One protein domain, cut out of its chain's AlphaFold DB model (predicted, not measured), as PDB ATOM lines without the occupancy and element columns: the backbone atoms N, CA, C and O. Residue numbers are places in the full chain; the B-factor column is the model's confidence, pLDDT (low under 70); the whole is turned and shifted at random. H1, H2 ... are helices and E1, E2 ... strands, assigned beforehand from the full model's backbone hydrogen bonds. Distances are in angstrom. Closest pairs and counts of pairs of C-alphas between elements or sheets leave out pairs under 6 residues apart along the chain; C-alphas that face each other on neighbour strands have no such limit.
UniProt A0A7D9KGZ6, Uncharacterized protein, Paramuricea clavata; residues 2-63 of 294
ATOM      1  N   SER A   2     150.433 166.366 188.696       52.34
ATOM      2  CA  SER A   2     148.997 166.670 188.578       52.34
ATOM      3  C   SER A   2     148.385 165.902 187.405       52.34
ATOM      4  O   SER A   2     148.272 166.436 186.308       52.34
ATOM      5  N   SER A   3     148.035 164.632 187.622       72.56
ATOM      6  CA  SER A   3     147.094 163.957 186.721       72.56
ATOM      7  C   SER A   3     145.695 164.504 187.010       72.56
ATOM      8  O   SER A   3     145.342 164.642 188.186       72.56
ATOM      9  N   GLY A   4     144.922 164.833 185.971       74.06
ATOM     10  CA  GLY A   4     143.513 165.216 186.121       74.06
ATOM     11  C   GLY A   4     142.714 164.124 186.835       74.06
ATOM     12  O   GLY A   4     142.004 164.410 187.795       74.06
ATOM     13  N   GLU A   5     142.976 162.861 186.492       81.38
ATOM     14  CA  GLU A   5     142.355 161.688 187.120       81.38
ATOM     15  C   GLU A   5     142.607 161.629 188.630       81.38
ATOM     16  O   GLU A   5     141.709 161.291 189.397       81.38
ATOM     17  N   ASN A   6     143.808 162.001 189.088       85.00
ATOM     18  CA  ASN A   6     144.121 162.015 190.519       85.00
ATOM     19  C   ASN A   6     143.335 163.103 191.256       85.00
ATOM     20  O   ASN A   6     142.925 162.887 192.394       85.00
ATOM     21  N   LYS A   7     143.134 164.270 190.628       81.31
ATOM     22  CA  LYS A   7     142.331 165.352 191.214       81.31
ATOM     23  C   LYS A   7     140.869 164.930 191.318       81.31
ATOM     24  O   LYS A   7     140.285 165.066 192.387       81.31
ATOM     25  N   GLU A   8     140.311 164.366 190.247       83.06
ATOM     26  CA  GLU A   8     138.937 163.853 190.253       83.06
ATOM     27  C   GLU A   8     138.750 162.737 191.281       83.06
ATOM     28  O   GLU A   8     137.792 162.764 192.047       83.06
ATOM     29  N   SER A   9     139.692 161.793 191.348       86.75
ATOM     30  CA  SER A   9     139.653 160.692 192.316       86.75
ATOM     31  C   SER A   9     139.731 161.199 193.756       86.75
ATOM     32  O   SER A   9     139.032 160.684 194.623       86.75
ATOM     33  N   LEU A  10     140.543 162.229 194.022       87.62
ATOM     34  CA  LEU A  10     140.617 162.850 195.344       87.62
ATOM     35  C   LEU A  10     139.293 163.523 195.721       87.62
ATOM     36  O   LEU A  10     138.831 163.357 196.844       87.62
ATOM     37  N   VAL A  11     138.675 164.266 194.801       86.06
ATOM     38  CA  VAL A  11     137.387 164.928 195.056       86.06
ATOM     39  C   VAL A  11     136.279 163.896 195.278       86.06
ATOM     40  O   VAL A  11     135.532 164.018 196.244       86.06
ATOM     41  N   ALA A  12     136.221 162.846 194.456       86.69
ATOM     42  CA  ALA A  12     135.276 161.745 194.634       86.69
ATOM     43  C   ALA A  12     135.464 161.049 195.992       86.69
ATOM     44  O   ALA A  12     134.496 160.868 196.727       86.69
ATOM     45  N   PHE A  13     136.714 160.758 196.370       89.12
ATOM     46  CA  PHE A  13     137.042 160.211 197.685       89.12
ATOM     47  C   PHE A  13     136.580 161.132 198.822       89.12
ATOM     48  O   PHE A  13     136.002 160.655 199.795       89.12
ATOM     49  N   LEU A  14     136.799 162.447 198.714       88.19
ATOM     50  CA  LEU A  14     136.343 163.405 199.725       88.19
ATOM     51  C   LEU A  14     134.813 163.444 199.822       88.19
ATOM     52  O   LEU A  14     134.298 163.450 200.937       88.19
ATOM     53  N   CYS A  15     134.095 163.411 198.696       85.00
ATOM     54  CA  CYS A  15     132.632 163.319 198.686       85.00
ATOM     55  C   CYS A  15     132.140 162.066 199.417       85.00
ATOM     56  O   CYS A  15     131.291 162.165 200.297       85.00
ATOM     57  N   GLU A  16     132.686 160.896 199.082       86.06
ATOM     58  CA  GLU A  16     132.296 159.630 199.710       86.06
ATOM     59  C   GLU A  16     132.644 159.607 201.201       86.06
ATOM     60  O   GLU A  16     131.836 159.194 202.033       86.06
ATOM     61  N   TYR A  17     133.836 160.089 201.556       88.00
ATOM     62  CA  TYR A  17     134.336 160.020 202.922       88.00
ATOM     63  C   TYR A  17     133.664 161.039 203.847       88.00
ATOM     64  O   TYR A  17     133.332 160.699 204.984       88.00
ATOM     65  N   TRP A  18     133.401 162.269 203.394       87.62
ATOM     66  CA  TRP A  18     132.744 163.284 204.229       87.62
ATOM     67  C   TRP A  18     131.285 162.941 204.530       87.62
ATOM     68  O   TRP A  18     130.805 163.285 205.605       87.62
ATOM     69  N   CYS A  19     130.609 162.169 203.676       80.56
ATOM     70  CA  CYS A  19     129.296 161.600 204.000       80.56
ATOM     71  C   CYS A  19     129.325 160.660 205.218       80.56
ATOM     72  O   CYS A  19     128.278 160.394 205.794       80.56
ATOM     73  N   THR A  20     130.496 160.163 205.633       84.88
ATOM     74  CA  THR A  20     130.646 159.316 206.830       84.88
ATOM     75  C   THR A  20     130.992 160.104 208.095       84.88
ATOM     76  O   THR A  20     131.093 159.516 209.174       84.88
ATOM     77  N   TYR A  21     131.190 161.424 207.992       85.56
ATOM     78  CA  TYR A  21     131.577 162.244 209.138       85.56
ATOM     79  C   TYR A  21     130.442 162.383 210.145       85.56
ATOM     80  O   TYR A  21     129.264 162.461 209.803       85.56
ATOM     81  N   GLU A  22     130.834 162.475 211.410       87.06
ATOM     82  CA  GLU A  22     129.946 162.923 212.470       87.06
ATOM     83  C   GLU A  22     129.642 164.412 212.313       87.06
ATOM     84  O   GLU A  22     130.500 165.218 211.937       87.06
ATOM     85  N   THR A  23     128.429 164.789 212.696       83.88
ATOM     86  CA  THR A  23     127.936 166.170 212.691       83.88
ATOM     87  C   THR A  23     128.867 167.135 213.429       83.88
ATOM     88  O   THR A  23     129.058 168.272 212.998       83.88
ATOM     89  N   SER A  24     129.518 166.672 214.499       83.50
ATOM     90  CA  SER A  24     130.513 167.432 215.262       83.50
ATOM     91  C   SER A  24     131.664 167.989 214.406       83.50
ATOM     92  O   SER A  24     132.232 169.026 214.747       83.50
ATOM     93  N   LYS A  25     131.994 167.354 213.272       85.12
ATOM     94  CA  LYS A  25     133.089 167.768 212.378       85.12
ATOM     95  C   LYS A  25     132.773 168.996 211.530       85.12
ATOM     96  O   LYS A  25     133.711 169.649 211.075       85.12
ATOM     97  N   LEU A  26     131.497 169.340 211.341       80.50
ATOM     98  CA  LEU A  26     131.099 170.527 210.580       80.50
ATOM     99  C   LEU A  26     131.298 171.843 211.350       80.50
ATOM    100  O   LEU A  26     131.101 172.897 210.764       80.50
ATOM    101  N   ASN A  27     131.726 171.823 212.622       73.75
ATOM    102  CA  ASN A  27     132.169 173.012 213.371       73.75
ATOM    103  C   ASN A  27     131.258 174.252 213.201       73.75
ATOM    104  O   ASN A  27     131.722 175.334 212.841       73.75
ATOM    105  N   ASN A  28     129.964 174.094 213.501       83.06
ATOM    106  CA  ASN A  28     128.914 175.125 213.414       83.06
ATOM    107  C   ASN A  28     128.495 175.550 211.995       83.06
ATOM    108  O   ASN A  28     127.772 176.536 211.854       83.06
ATOM    109  N   LEU A  29     128.911 174.835 210.948       87.38
ATOM    110  CA  LEU A  29     128.348 175.025 209.611       87.38
ATOM    111  C   LEU A  29     126.921 174.465 209.559       87.38
ATOM    112  O   LEU A  29     126.682 173.324 209.951       87.38
ATOM    113  N   GLU A  30     125.986 175.261 209.038       88.50
ATOM    114  CA  GLU A  30     124.601 174.833 208.801       88.50
ATOM    115  C   GLU A  30     124.519 173.790 207.681       88.50
ATOM    116  O   GLU A  30     123.743 172.844 207.758       88.50
ATOM    117  N   CYS A  31     125.342 173.942 206.645       90.81
ATOM    118  CA  CYS A  31     125.444 172.991 205.552       90.81
ATOM    119  C   CYS A  31     126.789 173.112 204.828       90.81
ATOM    120  O   CYS A  31     127.561 174.051 205.041       90.81
ATOM    121  N   THR A  32     127.102 172.143 203.973       92.00
ATOM    122  CA  THR A  32     128.270 172.166 203.087       92.00
ATOM    123  C   THR A  32     127.886 171.627 201.721       92.00
ATOM    124  O   THR A  32     127.243 170.589 201.619       92.00
ATOM    125  N   TYR A  33     128.304 172.323 200.669       92.31
ATOM    126  CA  TYR A  33     128.118 171.894 199.287       92.31
ATOM    127  C   TYR A  33     129.436 171.344 198.756       92.31
ATOM    128  O   TYR A  33     130.481 171.971 198.934       92.31
ATOM    129  N   ILE A  34     129.389 170.194 198.090       90.81
ATOM    130  CA  ILE A  34     130.568 169.561 197.497       90.81
ATOM    131  C   ILE A  34     130.233 169.168 196.071       90.81
ATOM    132  O   ILE A  34     129.217 168.523 195.823       90.81
ATOM    133  N   THR A  35     131.097 169.541 195.134       90.06
ATOM    134  CA  THR A  35     130.952 169.155 193.732       90.06
ATOM    135  C   THR A  35     131.983 168.108 193.360       90.06
ATOM    136  O   THR A  35     133.136 168.190 193.772       90.06
ATOM    137  N   SER A  36     131.562 167.116 192.582       88.38
ATOM    138  CA  SER A  36     132.426 166.076 192.030       88.38
ATOM    139  C   SER A  36     131.955 165.755 190.625       88.38
ATOM    140  O   SER A  36     130.807 165.352 190.442       88.38
ATOM    141  N   LYS A  37     132.844 165.923 189.640       87.94
ATOM    142  CA  LYS A  37     132.494 165.853 188.214       87.94
ATOM    143  C   LYS A  37     131.300 166.758 187.923       87.94
ATOM    144  O   LYS A  37     131.320 167.907 188.331       87.94
ATOM    145  N   ASP A  38     130.270 166.284 187.256       91.38
ATOM    146  CA  ASP A  38     129.058 167.030 186.929       91.38
ATOM    147  C   ASP A  38     128.096 167.227 188.112       91.38
ATOM    148  O   ASP A  38     127.213 168.078 188.047       91.38
ATOM    149  N   LYS A  39     128.276 166.500 189.219       92.06
ATOM    150  CA  LYS A  39     127.314 166.455 190.326       92.06
ATOM    151  C   LYS A  39     127.645 167.396 191.477       92.06
ATOM    152  O   LYS A  39     128.808 167.680 191.768       92.06
ATOM    153  N   CYS A  40     126.597 167.787 192.202       93.75
ATOM    154  CA  CYS A  40     126.681 168.511 193.465       93.75
ATOM    155  C   CYS A  40     125.948 167.754 194.582       93.75
ATOM    156  O   CYS A  40     124.842 167.251 194.390       93.75
ATOM    157  N   TYR A  41     126.543 167.731 195.771       92.19
ATOM    158  CA  TYR A  41     125.997 167.120 196.977       92.19
ATOM    159  C   TYR A  41     125.883 168.157 198.091       92.19
ATOM    160  O   TYR A  41     126.808 168.934 198.326       92.19
ATOM    161  N   LEU A  42     124.749 168.150 198.782       93.06
ATOM    162  CA  LEU A  42     124.503 168.907 199.999       93.06
ATOM    163  C   LEU A  42     124.721 167.997 201.199       93.06
ATOM    164  O   LEU A  42     124.070 166.960 201.297       93.06
ATOM    165  N   LEU A  43     125.592 168.411 202.112       91.81
ATOM    166  CA  LEU A  43     125.766 167.807 203.424       91.81
ATOM    167  C   LEU A  43     125.135 168.703 204.485       91.81
ATOM    168  O   LEU A  43     125.448 169.896 204.546       91.81
ATOM    169  N   VAL A  44     124.293 168.132 205.343       91.69
ATOM    170  CA  VAL A  44     123.700 168.837 206.487       91.69
ATOM    171  C   VAL A  44     123.928 168.074 207.799       91.69
ATOM    172  O   VAL A  44     123.970 166.837 207.794       91.69
ATOM    173  N   PRO A  45     124.074 168.789 208.930       89.56
ATOM    174  CA  PRO A  45     124.064 168.219 210.272       89.56
ATOM    175  C   PRO A  45     122.906 167.239 210.502       89.56
ATOM    176  O   PRO A  45     121.759 167.514 210.150       89.56
ATOM    177  N   GLY A  46     123.202 166.105 211.136       85.25
ATOM    178  CA  GLY A  46     122.193 165.171 211.630       85.25
ATOM    179  C   GLY A  46     121.544 165.648 212.936       85.25
ATOM    180  O   GLY A  46     121.898 166.679 213.506       85.25
ATOM    181  N   SER A  47     120.598 164.866 213.464       86.00
ATOM    182  CA  SER A  47     119.796 165.244 214.645       86.00
ATOM    183  C   SER A  47     120.578 165.344 215.964       86.00
ATOM    184  O   SER A  47     120.033 165.808 216.962       86.00
ATOM    185  N   SER A  48     121.831 164.879 216.009       85.62
ATOM    186  CA  SER A  48     122.703 164.974 217.187       85.62
ATOM    187  C   SER A  48     124.178 165.098 216.771       85.62
ATOM    188  O   SER A  48     124.518 164.690 215.662       85.62
ATOM    189  N   PRO A  49     125.084 165.592 217.637       80.94
ATOM    190  CA  PRO A  49     126.501 165.774 217.296       80.94
ATOM    191  C   PRO A  49     127.234 164.504 216.834       80.94
ATOM    192  O   PRO A  49     128.158 164.601 216.031       80.94
ATOM    193  N   ASN A  50     126.806 163.330 217.310       85.88
ATOM    194  CA  ASN A  50     127.389 162.032 216.950       85.88
ATOM    195  C   ASN A  50     126.649 161.363 215.778       85.88
ATOM    196  O   ASN A  50     127.014 160.267 215.363       85.88
ATOM    197  N   ALA A  51     125.575 161.978 215.269       86.56
ATOM    198  CA  ALA A  51     124.894 161.483 214.081       86.56
ATOM    199  C   ALA A  51     125.756 161.746 212.842       86.56
ATOM    200  O   ALA A  51     126.407 162.791 212.739       86.56
ATOM    201  N   VAL A  52     125.718 160.808 211.899       87.62
ATOM    202  CA  VAL A  52     126.337 160.958 210.579       87.62
ATOM    203  C   VAL A  52     125.654 162.099 209.819       87.62
ATOM    204  O   VAL A  52     124.455 162.335 210.000       87.62
ATOM    205  N   LEU A  53     126.417 162.814 208.993       88.19
ATOM    206  CA  LEU A  53     125.873 163.842 208.108       88.19
ATOM    207  C   LEU A  53     124.804 163.264 207.179       88.19
ATOM    208  O   LEU A  53     124.964 162.190 206.601       88.19
ATOM    209  N   LEU A  54     123.713 164.006 207.009       87.62
ATOM    210  CA  LEU A  54     122.748 163.703 205.961       87.62
ATOM    211  C   LEU A  54     123.306 164.242 204.648       87.62
ATOM    212  O   LEU A  54     123.845 165.349 204.617       87.62
ATOM    213  N   HIS A  55     123.161 163.477 203.569       89.31
ATOM    214  CA  HIS A  55     123.616 163.891 202.250       89.31
ATOM    215  C   HIS A  55     122.503 163.766 201.209       89.31
ATOM    216  O   HIS A  55     121.735 162.803 201.208       89.31
ATOM    217  N   GLN A  56     122.433 164.733 200.298       91.69
ATOM    218  CA  GLN A  56     121.477 164.741 199.191       91.69
ATOM    219  C   GLN A  56     122.152 165.237 197.911       91.69
ATOM    220  O   GLN A  56     122.904 166.205 197.933       91.69
ATOM    221  N   GLU A  57     121.867 164.590 196.780       93.06
ATOM    222  CA  GLU A  57     122.263 165.096 195.461       93.06
ATOM    223  C   GLU A  57     121.387 166.302 195.080       93.06
ATOM    224  O   GLU A  57     120.154 166.217 195.105       93.06
ATOM    225  N   LEU A  58     122.018 167.424 194.729       93.62
ATOM    226  CA  LEU A  58     121.351 168.655 194.311       93.62
ATOM    227  C   LEU A  58     121.447 168.833 192.799       93.62
ATOM    228  O   LEU A  58     122.438 169.342 192.278       93.62
ATOM    229  N   ARG A  59     120.363 168.478 192.109       93.69
ATOM    230  CA  ARG A  59     120.250 168.600 190.646       93.69
ATOM    231  C   ARG A  59     120.304 170.043 190.147       93.69
ATOM    232  O   ARG A  59     120.718 170.287 189.026       93.69
ATOM    233  N   GLU A  60     119.912 171.007 190.977       93.88
ATOM    234  CA  GLU A  60     119.938 172.435 190.628       93.88
ATOM    235  C   GLU A  60     121.362 172.966 190.399       93.88
ATOM    236  O   GLU A  60     121.550 173.928 189.663       93.88
ATOM    237  N   LEU A  61     122.365 172.317 191.001       95.06
ATOM    238  CA  LEU A  61     123.784 172.663 190.887       95.06
ATOM    239  C   LEU A  61     124.580 171.639 190.059       95.06
ATOM    240  O   LEU A  61     125.808 171.711 189.996       95.06
ATOM    241  N   GLU A  62     123.897 170.686 189.421       95.50
ATOM    242  CA  GLU A  62     124.508 169.755 188.473       95.50
ATOM    243  C   GLU A  62     124.922 170.514 187.206       95.50
ATOM    244  O   GLU A  62     124.074 171.066 186.503       95.50
ATOM    245  N   SER A  63     126.222 170.570 186.912       95.62
ATOM    246  CA  SER A  63     126.766 171.433 185.857       95.62
ATOM    247  C   SER A  63     127.870 170.775 185.041       95.62
ATOM    248  O   SER A  63     128.675 170.004 185.558       95.62
TER     249      SER A  63
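What this domain is: This is residues 2 to 63 of the 294 residues of an uncharacterized protein of Paramuricea clavata (UniProt A0A7D9KGZ6). One long helix, H1, lies slantwise over one face of a small three-stranded sheet, covering E1 and E2. The short helix H2 and the loop between E2 and E3 lie together at one end, and the E1 to E2 turn is at the other. The 62 printed residues hold two named helices, then three strands, H1 H2 E1 E2 E3; the antiparallel sheet runs E1 E2 E3, and the class is mixed, helices and strands. The whole is only just compact, close to loose, with a radius of gyration of the C-alphas of 12.4 A, and only just elongated, spanning 38 by 25 by 15 A.

Where its parts are: Find C-alpha 4 at (143.513, 165.216, 186.121); from there H1 runs to residue 18, 21.2 A away. Next come H2, residues 23 to 26, 5.8 A long, and E1, residues 32 to 36, 13.3 A. E2, residues 39 to 44, measures 16.7 A. E3, residues 54 to 57, spans 10.6 A and ends at C-alpha 57, (122.263, 165.096, 195.461).

How they stand to each other: Look first at the meander E1 E2 E3, each strand the antiparallel neighbour of the one before. In the hairpin E1 and E2, N 34 and O 41 are 2.9 A apart; in the hairpin E2 and E3, N 42 and O 56 are 2.8 A apart, both within hydrogen-bond range. H1 is on this sheet, making two layers, helix and sheet, at a height of 9.1 A; on the local plane it stands at 35 degrees to E1. Their closest C-alphas, Ala 12 and Ser 36, are 5.8 A apart. H2 only grazes the sheet and is apart from H1. In H1 every O i to N i+4 pair is within hydrogen-bond range; H2 is too short for such a pair.

The domain as a whole: The C-alphas farthest apart, those of Ser 2 and Ser 47, are 39.2 A apart. The printed part has no cut and no long link. Mean pLDDT of the printed part is 86.9, with residue 2 under 70.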